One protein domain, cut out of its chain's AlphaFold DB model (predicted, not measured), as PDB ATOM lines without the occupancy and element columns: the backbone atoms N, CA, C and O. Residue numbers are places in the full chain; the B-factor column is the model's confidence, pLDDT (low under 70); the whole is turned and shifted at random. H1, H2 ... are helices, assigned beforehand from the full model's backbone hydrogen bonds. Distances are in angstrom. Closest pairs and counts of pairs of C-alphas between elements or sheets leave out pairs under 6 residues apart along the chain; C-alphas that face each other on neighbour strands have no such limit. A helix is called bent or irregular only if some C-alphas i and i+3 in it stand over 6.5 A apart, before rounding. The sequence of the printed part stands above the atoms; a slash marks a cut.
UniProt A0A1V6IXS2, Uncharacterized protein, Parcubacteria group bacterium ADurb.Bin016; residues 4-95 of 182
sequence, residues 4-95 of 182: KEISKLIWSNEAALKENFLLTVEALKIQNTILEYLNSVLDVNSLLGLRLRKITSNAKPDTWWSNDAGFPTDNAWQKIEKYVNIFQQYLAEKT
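Overview. This is residues 4 to 95 of the 182 residues of an uncharacterized protein of Parcubacteria group bacterium ADurb.Bin016 (UniProt A0A1V6IXS2). Four helices make an up-and-down bundle, each running against the one before it, with the long, kinked H4 in the middle: H1 and H2 pack on H4 in a triangle, and the shorter H3 packs on H4 farther from H1. A long loop, residues 57 to 75, leads from H3 back to H4. The printed part has 92 residues with four named helices, H1, H2, H3 and H4 in chain order, and no named strand; the class is all helix. It is compact, with a radius of gyration of the C-alphas of 13.5 A, and flat, spanning 42 by 31 by 16 A.

Along the chain. H4, residues 76 to 95, is 28.6 A long, from C-alpha 76 at (11.700, 8.052, -9.981) to C-alpha 95 at (9.625, 35.140, -0.939). It has a kink of 39 degrees near residue 83 and is irregular: C-alphas 79 and 82 are 7.1 A apart. H2, residues 24 to 41, measures 26.0 A. H1, residues 4 to 18, measures 21.2 A from C-alpha 4 at (1.201, 27.043, -7.422); it is irregular, with C-alphas 12 and 15 7.7 A apart. H3, residues 47 to 56, measures 14.2 A.

Arrangement. H4 is the hub. It touches H2 at a shallow tilt of 23 degrees, the same way, closest at C-alphas Gln 31 and Ile 80, 5.8 A. With residues 76 to 84 alone it touches H1, opposite ways at a shallow 28 degrees, closest at C-alphas Leu 17 and Trp 77, 5.0 A. With residues 82 to 90 alone it touches H3, forming a helical hairpin at a shallow 15 degrees, closest at C-alphas Leu 48 and Ile 86, 6.3 A. H1 and H2, also a hairpin, touch closest at C-alphas Ile 6 and Ile 34, 6.8 A. H2 and H3 are close but not clearly touching; H1 and H3 are apart. Every O i to N i+4 pair is within hydrogen-bond range in H2 and H3; H1 has 8 of 11 and H4 14 of 16.

Size, cuts and confidence. The farthest C-alphas, of Asp 68 and Thr 95, are 43.9 A apart. The printed part has no cut. The link H3 to H4 is long; the other two are tight. Mean pLDDT of the printed part is 89.5, with residues 58 to 62 and 95 under 70.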
ATOM      1  N   LYS A   4       2.212  27.865  -8.103       91.19
ATOM      2  CA  LYS A   4       1.201  27.043  -7.422       91.19
ATOM      3  C   LYS A   4       0.890  25.776  -8.212       91.19
ATOM      4  O   LYS A   4       0.714  24.716  -7.619       91.19
ATOM      5  N   GLU A   5       0.824  25.880  -9.534       95.19
ATOM      6  CA  GLU A   5       0.586  24.744 -10.425       95.19
ATOM      7  C   GLU A   5       1.757  23.758 -10.398       95.19
ATOM      8  O   GLU A   5       1.525  22.556 -10.308       95.19
ATOM      9  N   ILE A   6       3.000  24.251 -10.398       97.06
ATOM     10  CA  ILE A   6       4.201  23.407 -10.296       97.06
ATOM     11  C   ILE A   6       4.300  22.758  -8.918       97.06
ATOM     12  O   ILE A   6       4.525  21.554  -8.825       97.06
ATOM     13  N   SER A   7       4.036  23.514  -7.849       92.81
ATOM     14  CA  SER A   7       3.963  22.945  -6.497       92.81
ATOM     15  C   SER A   7       2.919  21.831  -6.423       92.81
ATOM     16  O   SER A   7       3.195  20.763  -5.889       92.81
ATOM     17  N   LYS A   8       1.722  22.050  -6.988       93.50
ATOM     18  CA  LYS A   8       0.672  21.028  -7.021       93.50
ATOM     19  C   LYS A   8       1.131  19.794  -7.796       93.50
ATOM     20  O   LYS A   8       0.954  18.701  -7.283       93.50
ATOM     21  N   LEU A   9       1.732  19.972  -8.977       96.38
ATOM     22  CA  LEU A   9       2.247  18.878  -9.804       96.38
ATOM     23  C   LEU A   9       3.255  18.009  -9.043       96.38
ATOM     24  O   LEU A   9       3.134  16.790  -9.075       96.38
ATOM     25  N   ILE A  10       4.222  18.621  -8.354       92.69
ATOM     26  CA  ILE A  10       5.242  17.894  -7.587       92.69
ATOM     27  C   ILE A  10       4.582  17.144  -6.425       92.69
ATOM     28  O   ILE A  10       4.675  15.922  -6.337       92.69
ATOM     29  N   TRP A  11       3.868  17.863  -5.556       95.38
ATOM     30  CA  TRP A  11       3.410  17.306  -4.281       95.38
ATOM     31  C   TRP A  11       2.215  16.363  -4.417       95.38
ATOM     32  O   TRP A  11       2.060  15.468  -3.595       95.38
ATOM     33  N   SER A  12       1.391  16.490  -5.464       94.19
ATOM     34  CA  SER A  12       0.332  15.504  -5.720       94.19
ATOM     35  C   SER A  12       0.863  14.175  -6.256       94.19
ATOM     36  O   SER A  12       0.126  13.197  -6.242       94.19
ATOM     37  N   ASN A  13       2.101  14.141  -6.760       96.88
ATOM     38  CA  ASN A  13       2.710  12.949  -7.353       96.88
ATOM     39  C   ASN A  13       3.860  12.377  -6.510       96.88
ATOM     40  O   ASN A  13       4.371  11.318  -6.853       96.88
ATOM     41  N   GLU A  14       4.266  13.035  -5.420       95.00
ATOM     42  CA  GLU A  14       5.439  12.656  -4.620       95.00
ATOM     43  C   GLU A  14       5.414  11.184  -4.184       95.00
ATOM     44  O   GLU A  14       6.379  10.462  -4.427       95.00
ATOM     45  N   ALA A  15       4.312  10.720  -3.584       94.25
ATOM     46  CA  ALA A  15       4.186   9.329  -3.142       94.25
ATOM     47  C   ALA A  15       4.266   8.347  -4.324       94.25
ATOM     48  O   ALA A  15       5.050   7.403  -4.296       94.25
ATOM     49  N   ALA A  16       3.542   8.631  -5.412       96.12
ATOM     50  CA  ALA A  16       3.548   7.793  -6.610       96.12
ATOM     51  C   ALA A  16       4.935   7.725  -7.278       96.12
ATOM     52  O   ALA A  16       5.313   6.691  -7.818       96.12
ATOM     53  N   LEU A  17       5.716   8.805  -7.214       95.88
ATOM     54  CA  LEU A  17       7.096   8.856  -7.701       95.88
ATOM     55  C   LEU A  17       8.077   8.129  -6.772       95.88
ATOM     56  O   LEU A  17       9.023   7.510  -7.251       95.88
ATOM     57  N   LYS A  18       7.875   8.193  -5.452       95.19
ATOM     58  CA  LYS A  18       8.705   7.472  -4.474       95.19
ATOM     59  C   LYS A  18       8.484   5.961  -4.530       95.19
ATOM     60  O   LYS A  18       9.437   5.215  -4.323       95.19
ATOM     61  N   GLU A  19       7.261   5.537  -4.834       95.31
ATOM     62  CA  GLU A  19       6.848   4.131  -4.916       95.31
ATOM     63  C   GLU A  19       6.860   3.572  -6.354       95.31
ATOM     64  O   GLU A  19       6.483   2.425  -6.569       95.31
ATOM     65  N   ASN A  20       7.318   4.353  -7.345       95.25
ATOM     66  CA  ASN A  20       7.342   3.982  -8.769       95.25
ATOM     67  C   ASN A  20       5.978   3.512  -9.322       95.25
ATOM     68  O   ASN A  20       5.913   2.653 -10.199       95.25
ATOM     69  N   PHE A  21       4.879   4.098  -8.847       96.94
ATOM     70  CA  PHE A  21       3.519   3.810  -9.326       96.94
ATOM     71  C   PHE A  21       3.132   4.554 -10.603       96.94
ATOM     72  O   PHE A  21       2.059   4.309 -11.147       96.94
ATOM     73  N   LEU A  22       3.982   5.458 -11.082       96.31
ATOM     74  CA  LEU A  22       3.811   6.109 -12.376       96.31
ATOM     75  C   LEU A  22       4.594   5.358 -13.446       96.31
ATOM     76  O   LEU A  22       5.716   4.914 -13.196       96.31
ATOM     77  N   LEU A  23       4.046   5.290 -14.658       97.44
ATOM     78  CA  LEU A  23       4.807   4.832 -15.814       97.44
ATOM     79  C   LEU A  23       6.013   5.752 -16.029       97.44
ATOM     80  O   LEU A  23       5.958   6.958 -15.771       97.44
ATOM     81  N   THR A  24       7.092   5.215 -16.593       96.19
ATOM     82  CA  THR A  24       8.302   5.992 -16.900       96.19
ATOM     83  C   THR A  24       7.987   7.229 -17.741       96.19
ATOM     84  O   THR A  24       8.533   8.302 -17.497       96.19
ATOM     85  N   VAL A  25       7.056   7.115 -18.693       95.50
ATOM     86  CA  VAL A  25       6.621   8.239 -19.540       95.50
ATOM     87  C   VAL A  25       5.899   9.336 -18.750       95.50
ATOM     88  O   VAL A  25       6.037  10.516 -19.069       95.50
ATOM     89  N   GLU A  26       5.158   8.974 -17.703       96.88
ATOM     90  CA  GLU A  26       4.446   9.917 -16.838       96.88
ATOM     91  C   GLU A  26       5.422  10.624 -15.896       96.88
ATOM     92  O   GLU A  26       5.392  11.851 -15.779       96.88
ATOM     93  N   ALA A  27       6.345   9.874 -15.291       95.94
ATOM     94  CA  ALA A  27       7.397  10.426 -14.444       95.94
ATOM     95  C   ALA A  27       8.324  11.376 -15.229       95.94
ATOM     96  O   ALA A  27       8.608  12.488 -14.775       95.94
ATOM     97  N   LEU A  28       8.711  10.997 -16.453       94.62
ATOM     98  CA  LEU A  28       9.499  11.841 -17.351       94.62
ATOM     99  C   LEU A  28       8.741  13.117 -17.745       94.62
ATOM    100  O   LEU A  28       9.324  14.198 -17.802       94.62
ATOM    101  N   LYS A  29       7.426  13.025 -17.973       95.88
ATOM    102  CA  LYS A  29       6.592  14.201 -18.251       95.88
ATOM    103  C   LYS A  29       6.593  15.180 -17.078       95.88
ATOM    104  O   LYS A  29       6.688  16.387 -17.303       95.88
ATOM    105  N   ILE A  30       6.520  14.685 -15.841       96.56
ATOM    106  CA  ILE A  30       6.629  15.518 -14.636       96.56
ATOM    107  C   ILE A  30       8.003  16.196 -14.588       96.56
ATOM    108  O   ILE A  30       8.061  17.418 -14.449       96.56
ATOM    109  N   GLN A  31       9.092  15.441 -14.773       95.12
ATOM    110  CA  GLN A  31      10.452  15.992 -14.806       95.12
ATOM    111  C   GLN A  31      10.587  17.115 -15.842       95.12
ATOM    112  O   GLN A  31      11.041  18.209 -15.504       95.12
ATOM    113  N   ASN A  32      10.172  16.860 -17.084       94.69
ATOM    114  CA  ASN A  32      10.278  17.821 -18.180       94.69
ATOM    115  C   ASN A  32       9.456  19.078 -17.897       94.69
ATOM    116  O   ASN A  32       9.935  20.181 -18.128       94.69
ATOM    117  N   THR A  33       8.271  18.926 -17.307       97.38
ATOM    118  CA  THR A  33       7.421  20.063 -16.939       97.38
ATOM    119  C   THR A  33       8.079  20.943 -15.869       97.38
ATOM    120  O   THR A  33       8.043  22.171 -15.966       97.38
ATOM    121  N   ILE A  34       8.711  20.340 -14.853       96.25
ATOM    122  CA  ILE A  34       9.475  21.080 -13.832       96.25
ATOM    123  C   ILE A  34      10.658  21.799 -14.491       96.25
ATOM    124  O   ILE A  34      10.880  22.982 -14.239       96.25
ATOM    125  N   LEU A  35      11.400  21.100 -15.352       94.94
ATOM    126  CA  LEU A  35      12.575  21.633 -16.036       94.94
ATOM    127  C   LEU A  35      12.232  22.809 -16.964       94.94
ATOM    128  O   LEU A  35      12.887  23.846 -16.898       94.94
ATOM    129  N   GLU A  36      11.207  22.672 -17.804       95.69
ATOM    130  CA  GLU A  36      10.708  23.740 -18.680       95.69
ATOM    131  C   GLU A  36      10.307  24.973 -17.873       95.69
ATOM    132  O   GLU A  36      10.697  26.094 -18.204       95.69
ATOM    133  N   TYR A  37       9.582  24.768 -16.771       97.75
ATOM    134  CA  TYR A  37       9.206  25.864 -15.896       97.75
ATOM    135  C   TYR A  37      10.432  26.552 -15.280       97.75
ATOM    136  O   TYR A  37      10.530  27.776 -15.358       97.75
ATOM    137  N   LEU A  38      11.392  25.801 -14.731       96.12
ATOM    138  CA  LEU A  38      12.610  26.376 -14.153       96.12
ATOM    139  C   LEU A  38      13.423  27.166 -15.187       96.12
ATOM    140  O   LEU A  38      13.848  28.279 -14.891       96.12
ATOM    141  N   ASN A  39      13.566  26.648 -16.409       94.75
ATOM    142  CA  ASN A  39      14.214  27.369 -17.507       94.75
ATOM    143  C   ASN A  39      13.486  28.672 -17.879       94.75
ATOM    144  O   ASN A  39      14.118  29.595 -18.380       94.75
ATOM    145  N   SER A  40      12.172  28.756 -17.648       95.69
ATOM    146  CA  SER A  40      11.383  29.954 -17.964       95.69
ATOM    147  C   SER A  40      11.435  31.049 -16.892       95.69
ATOM    148  O   SER A  40      11.190  32.210 -17.212       95.69
ATOM    149  N   VAL A  41      11.722  30.702 -15.630       94.38
ATOM    150  CA  VAL A  41      11.666  31.652 -14.498       94.38
ATOM    151  C   VAL A  41      13.027  32.007 -13.913       94.38
ATOM    152  O   VAL A  41      13.148  33.032 -13.244       94.38
ATOM    153  N   LEU A  42      14.041  31.166 -14.118       91.56
ATOM    154  CA  LEU A  42      15.382  31.416 -13.609       91.56
ATOM    155  C   LEU A  42      16.183  32.260 -14.597       91.56
ATOM    156  O   LEU A  42      16.265  31.948 -15.782       91.56
ATOM    157  N   ASP A  43      16.844  33.293 -14.080       87.06
ATOM    158  CA  ASP A  43      17.907  33.967 -14.818       87.06
ATOM    159  C   ASP A  43      19.077  32.988 -15.001       87.06
ATOM    160  O   ASP A  43      19.577  32.418 -14.027       87.06
ATOM    161  N   VAL A  44      19.525  32.812 -16.246       82.62
ATOM    162  CA  VAL A  44      20.620  31.905 -16.623       82.62
ATOM    163  C   VAL A  44      21.935  32.221 -15.900       82.62
ATOM    164  O   VAL A  44      22.752  31.322 -15.705       82.62
ATOM    165  N   ASN A  45      22.125  33.474 -15.476       81.88
ATOM    166  CA  ASN A  45      23.314  33.925 -14.755       81.88
ATOM    167  C   ASN A  45      23.153  33.877 -13.225       81.88
ATOM    168  O   ASN A  45      24.124  34.093 -12.503       81.88
ATOM    169  N   SER A  46      21.952  33.588 -12.713       79.69
ATOM    170  CA  SER A  46      21.729  33.395 -11.275       79.69
ATOM    171  C   SER A  46      22.329  32.075 -10.782       79.69
ATOM    172  O   SER A  46      22.500  31.135 -11.559       79.69
ATOM    173  N   LEU A  47      22.587  31.953  -9.474       79.44
ATOM    174  CA  LEU A  47      23.120  30.716  -8.882       79.44
ATOM    175  C   LEU A  47      22.223  29.512  -9.189       79.44
ATOM    176  O   LEU A  47      22.711  28.446  -9.559       79.44
ATOM    177  N   LEU A  48      20.908  29.695  -9.083       83.62
ATOM    178  CA  LEU A  48      19.928  28.661  -9.403       83.62
ATOM    179  C   LEU A  48      19.934  28.308 -10.895       83.62
ATOM    180  O   LEU A  48      19.874  27.125 -11.230       83.62
ATOM    181  N   GLY A  49      20.076  29.294 -11.786       87.88
ATOM    182  CA  GLY A  49      20.225  29.069 -13.228       87.88
ATOM    183  C   GLY A  49      21.505  28.304 -13.580       87.88
ATOM    184  O   GLY A  49      21.468  27.339 -14.344       87.88
ATOM    185  N   LEU A  50      22.632  28.654 -12.955       86.81
ATOM    186  CA  LEU A  50      23.910  27.956 -13.117       86.81
ATOM    187  C   LEU A  50      23.865  26.529 -12.553       86.81
ATOM    188  O   LEU A  50      24.369  25.604 -13.193       86.81
ATOM    189  N   ARG A  51      23.224  26.320 -11.395       87.19
ATOM    190  CA  ARG A  51      22.974  24.986 -10.820       87.19
ATOM    191  C   ARG A  51      22.116  24.141 -11.756       87.19
ATOM    192  O   ARG A  51      22.486  23.001 -12.030       87.19
ATOM    193  N   LEU A  52      21.032  24.708 -12.292       91.56
ATOM    194  CA  LEU A  52      20.172  24.036 -13.267       91.56
ATOM    195  C   LEU A  52      20.966  23.635 -14.511       91.56
ATOM    196  O   LEU A  52      20.896  22.485 -14.935       91.56
ATOM    197  N   ARG A  53      21.773  24.556 -15.048       89.69
ATOM    198  CA  ARG A  53      22.657  24.286 -16.183       89.69
ATOM    199  C   ARG A  53      23.647  23.169 -15.870       89.69
ATOM    200  O   ARG A  53      23.795  22.286 -16.695       89.69
ATOM    201  N   LYS A  54      24.290  23.166 -14.697       87.25
ATOM    202  CA  LYS A  54      25.248  22.118 -14.289       87.25
ATOM    203  C   LYS A  54      24.609  20.726 -14.268       87.25
ATOM    204  O   LYS A  54      25.244  19.762 -14.684       87.25
ATOM    205  N   ILE A  55      23.369  20.606 -13.790       86.12
ATOM    206  CA  ILE A  55      22.687  19.304 -13.716       86.12
ATOM    207  C   ILE A  55      22.104  18.844 -15.058       86.12
ATOM    208  O   ILE A  55      21.894  17.644 -15.230       86.12
ATOM    209  N   THR A  56      21.837  19.764 -15.991       86.38
ATOM    210  CA  THR A  56      21.303  19.457 -17.332       86.38
ATOM    211  C   THR A  56      22.389  19.355 -18.401       86.38
ATOM    212  O   THR A  56      22.173  18.694 -19.410       86.38
ATOM    213  N   SER A  57      23.564  19.952 -18.183       77.69
ATOM    214  CA  SER A  57      24.708  19.918 -19.103       77.69
ATOM    215  C   SER A  57      25.554  18.650 -19.002       77.69
ATOM    216  O   SER A  57      26.488  18.485 -19.787       77.69
ATOM    217  N   ASN A  58      25.275  17.770 -18.037       61.53
ATOM    218  CA  ASN A  58      26.058  16.559 -17.820       61.53
ATOM    219  C   ASN A  58      26.069  15.666 -19.072       61.53
ATOM    220  O   ASN A  58      25.025  15.311 -19.611       61.53
ATOM    221  N   ALA A  59      27.269  15.237 -19.482       52.53
ATOM    222  CA  ALA A  59      27.513  14.405 -20.667       52.53
ATOM    223  C   ALA A  59      26.857  13.006 -20.618       52.53
ATOM    224  O   ALA A  59      26.880  12.276 -21.606       52.53
ATOM    225  N   LYS A  60      26.270  12.628 -19.476       55.59
ATOM    226  CA  LYS A  60      25.391  11.467 -19.328       55.59
ATOM    227  C   LYS A  60      24.031  11.968 -18.832       55.59
ATOM    228  O   LYS A  60      23.938  12.310 -17.652       55.59
ATOM    229  N   PRO A  61      23.006  12.055 -19.698       60.00
ATOM    230  CA  PRO A  61      21.658  12.372 -19.250       60.00
ATOM    231  C   PRO A  61      21.205  11.335 -18.220       60.00
ATOM    232  O   PRO A  61      21.582  10.162 -18.328       60.00
ATOM    233  N   ASP A  62      20.395  11.749 -17.239       69.38
ATOM    234  CA  ASP A  62      19.722  10.806 -16.342       69.38
ATOM    235  C   ASP A  62      18.912   9.846 -17.202       69.38
ATOM    236  O   ASP A  62      17.852  10.184 -17.730       69.38
ATOM    237  N   THR A  63      19.450   8.652 -17.401       81.56
ATOM    238  CA  THR A  63      18.805   7.685 -18.269       81.56
ATOM    239  C   THR A  63      17.642   7.089 -17.493       81.56
ATOM    240  O   THR A  63      17.807   6.656 -16.347       81.56
ATOM    241  N   TRP A  64      16.455   7.126 -18.087       89.25
ATOM    242  CA  TRP A  64      15.263   6.493 -17.543       89.25
ATOM    243  C   TRP A  64      15.137   5.098 -18.132       89.25
ATOM    244  O   TRP A  64      15.045   4.943 -19.348       89.25
ATOM    245  N   TRP A  65      15.131   4.097 -17.261       89.25
ATOM    246  CA  TRP A  65      14.941   2.701 -17.627       89.25
ATOM    247  C   TRP A  65      13.570   2.239 -17.157       89.25
ATOM    248  O   TRP A  65      13.131   2.608 -16.067       89.25
ATOM    249  N   SER A  66      12.915   1.429 -17.982       95.00
ATOM    250  CA  SER A  66      11.614   0.838 -17.681       95.00
ATOM    251  C   SER A  66      11.738  -0.673 -17.559       95.00
ATOM    252  O   SER A  66      12.505  -1.287 -18.300       95.00
ATOM    253  N   ASN A  67      10.957  -1.272 -16.665       94.50
ATOM    254  CA  ASN A  67      10.692  -2.708 -16.702       94.50
ATOM    255  C   ASN A  67       9.715  -3.054 -17.845       94.50
ATOM    256  O   ASN A  67       9.187  -2.165 -18.518       94.50
ATOM    257  N   ASP A  68       9.427  -4.343 -18.027       96.00
ATOM    258  CA  ASP A  68       8.524  -4.833 -19.082       96.00
ATOM    259  C   ASP A  68       7.092  -4.277 -18.975       96.00
ATOM    260  O   ASP A  68       6.372  -4.205 -19.969       96.00
ATOM    261  N   ALA A  69       6.679  -3.849 -17.779       94.56
ATOM    262  CA  ALA A  69       5.383  -3.222 -17.527       94.56
ATOM    263  C   ALA A  69       5.391  -1.693 -17.738       94.56
ATOM    264  O   ALA A  69       4.364  -1.042 -17.558       94.56
ATOM    265  N   GLY A  70       6.526  -1.105 -18.133       94.12
ATOM    266  CA  GLY A  70       6.656   0.322 -18.426       94.12
ATOM    267  C   GLY A  70       6.901   1.217 -17.207       94.12
ATOM    268  O   GLY A  70       6.881   2.442 -17.354       94.12
ATOM    269  N   PHE A  71       7.147   0.642 -16.028       96.19
ATOM    270  CA  PHE A  71       7.448   1.380 -14.796       96.19
ATOM    271  C   PHE A  71       8.958   1.589 -14.614       96.19
ATOM    272  O   PHE A  71       9.736   0.735 -15.050       96.19
ATOM    273  N   PRO A  72       9.388   2.669 -13.936       94.38
ATOM    274  CA  PRO A  72      10.796   2.937 -13.669       94.38
ATOM    275  C   PRO A  72      11.484   1.786 -12.925       94.38
ATOM    276  O   PRO A  72      10.966   1.287 -11.925       94.38
ATOM    277  N   THR A  73      12.673   1.385 -13.382       92.44
ATOM    278  CA  THR A  73      13.504   0.400 -12.660       92.44
ATOM    279  C   THR A  73      14.223   1.018 -11.463       92.44
ATOM    280  O   THR A  73      14.463   0.343 -10.468       92.44
ATOM    281  N   ASP A  74      14.554   2.304 -11.567       89.00
ATOM    282  CA  ASP A  74      15.180   3.097 -10.512       89.00
ATOM    283  C   ASP A  74      14.127   3.950  -9.801       89.00
ATOM    284  O   ASP A  74      13.041   4.180 -10.330       89.00
ATOM    285  N   ASN A  75      14.462   4.493  -8.632       89.44
ATOM    286  CA  ASN A  75      13.577   5.403  -7.912       89.44
ATOM    287  C   ASN A  75      13.320   6.694  -8.724       89.44
ATOM    288  O   ASN A  75      14.234   7.493  -8.956       89.44
ATOM    289  N   ALA A  76      12.072   6.909  -9.149       93.19
ATOM    290  CA  ALA A  76      11.700   8.052  -9.981       93.19
ATOM    291  C   ALA A  76      11.833   9.387  -9.235       93.19
ATOM    292  O   ALA A  76      12.233  10.385  -9.837       93.19
ATOM    293  N   TRP A  77      11.560   9.406  -7.924       94.44
ATOM    294  CA  TRP A  77      11.754  10.591  -7.087       94.44
ATOM    295  C   TRP A  77      13.209  11.071  -7.098       94.44
ATOM    296  O   TRP A  77      13.458  12.243  -7.367       94.44
ATOM    297  N   GLN A  78      14.181  10.176  -6.902       90.69
ATOM    298  CA  GLN A  78      15.607  10.533  -6.898       90.69
ATOM    299  C   GLN A  78      16.062  11.183  -8.213       90.69
ATOM    300  O   GLN A  78      16.877  12.106  -8.195       90.69
ATOM    301  N   LYS A  79      15.510  10.757  -9.358       89.50
ATOM    302  CA  LYS A  79      15.825  11.369 -10.662       89.50
ATOM    303  C   LYS A  79      15.295  12.800 -10.784       89.50
ATOM    304  O   LYS A  79      15.904  13.621 -11.469       89.50
ATOM    305  N   ILE A  80      14.188  13.126 -10.115       92.38
ATOM    306  CA  ILE A  80      13.583  14.461 -10.195       92.38
ATOM    307  C   ILE A  80      13.958  15.391  -9.032       92.38
ATOM    308  O   ILE A  80      13.848  16.611  -9.166       92.38
ATOM    309  N   GLU A  81      14.413  14.838  -7.908       92.25
ATOM    310  CA  GLU A  81      14.636  15.546  -6.643       92.25
ATOM    311  C   GLU A  81      15.559  16.757  -6.804       92.25
ATOM    312  O   GLU A  81      15.279  17.836  -6.290       92.25
ATOM    313  N   LYS A  82      16.609  16.633  -7.620       89.75
ATOM    314  CA  LYS A  82      17.518  17.747  -7.921       89.75
ATOM    315  C   LYS A  82      16.820  18.968  -8.534       89.75
ATOM    316  O   LYS A  82      17.192  20.095  -8.220       89.75
ATOM    317  N   TYR A  83      15.793  18.772  -9.364       94.12
ATOM    318  CA  TYR A  83      15.005  19.874  -9.928       94.12
ATOM    319  C   TYR A  83      14.017  20.427  -8.899       94.12
ATOM    320  O   TYR A  83      13.838  21.642  -8.808       94.12
ATOM    321  N   VAL A  84      13.420  19.552  -8.082       92.69
ATOM    322  CA  VAL A  84      12.535  19.948  -6.976       92.69
ATOM    323  C   VAL A  84      13.283  20.833  -5.974       92.69
ATOM    324  O   VAL A  84      12.764  21.875  -5.577       92.69
ATOM    325  N   ASN A  85      14.525  20.488  -5.637       90.50
ATOM    326  CA  ASN A  85      15.366  21.271  -4.732       90.50
ATOM    327  C   ASN A  85      15.649  22.675  -5.287       90.50
ATOM    328  O   ASN A  85      15.527  23.662  -4.562       90.50
ATOM    329  N   ILE A  86      15.958  22.794  -6.584       90.25
ATOM    330  CA  ILE A  86      16.139  24.102  -7.239       90.25
ATOM    331  C   ILE A  86      14.834  24.910  -7.207       90.25
ATOM    332  O   ILE A  86      14.852  26.103  -6.908       90.25
ATOM    333  N   PHE A  87      13.691  24.270  -7.466       93.69
ATOM    334  CA  PHE A  87      12.385  24.922  -7.399       93.69
ATOM    335  C   PHE A  87      12.063  25.454  -5.995       93.69
ATOM    336  O   PHE A  87      11.620  26.594  -5.854       93.69
ATOM    337  N   GLN A  88      12.326  24.670  -4.947       86.81
ATOM    338  CA  GLN A  88      12.131  25.105  -3.563       86.81
ATOM    339  C   GLN A  88      13.021  26.303  -3.206       86.81
ATOM    340  O   GLN A  88      12.536  27.263  -2.606       86.81
ATOM    341  N   GLN A  89      14.291  26.289  -3.625       82.75
ATOM    342  CA  GLN A  89      15.204  27.420  -3.428       82.75
ATOM    343  C   GLN A  89      14.712  28.676  -4.161       82.75
ATOM    344  O   GLN A  89      14.702  29.759  -3.579       82.75
ATOM    345  N   TYR A  90      14.209  28.537  -5.390       89.38
ATOM    346  CA  TYR A  90      13.606  29.646  -6.135       89.38
ATOM    347  C   TYR A  90      12.416  30.272  -5.394       89.38
ATOM    348  O   TYR A  90      12.334  31.497  -5.278       89.38
ATOM    349  N   LEU A  91      11.506  29.458  -4.846       82.25
ATOM    350  CA  LEU A  91      10.372  29.968  -4.066       82.25
ATOM    351  C   LEU A  91      10.827  30.701  -2.797       82.25
ATOM    352  O   LEU A  91      10.249  31.737  -2.444       82.25
ATOM    353  N   ALA A  92      11.857  30.186  -2.123       74.94
ATOM    354  CA  ALA A  92      12.448  30.830  -0.957       74.94
ATOM    355  C   ALA A  92      13.057  32.193  -1.324       74.94
ATOM    356  O   ALA A  92      12.676  33.203  -0.731       74.94
ATOM    357  N   GLU A  93      13.902  32.256  -2.361       75.56
ATOM    358  CA  GLU A  93      14.493  33.511  -2.842       75.56
ATOM    359  C   GLU A  93      13.427  34.532  -3.246       75.56
ATOM    360  O   GLU A  93      13.515  35.704  -2.884       75.56
ATOM    361  N   LYS A  94      12.390  34.102  -3.973       78.75
ATOM    362  CA  LYS A  94      11.287  34.972  -4.398       78.75
ATOM    363  C   LYS A  94      10.513  35.533  -3.207       78.75
ATOM    364  O   LYS A  94      10.136  36.704  -3.214       78.75
ATOM    365  N   THR A  95      10.299  34.720  -2.174       69.81
ATOM    366  CA  THR A  95       9.625  35.140  -0.939       69.81
ATOM    367  C   THR A  95      10.467  36.147  -0.163       69.81
ATOM    368  O   THR A  95       9.935  37.167   0.270       69.81
TER     369      THR A  95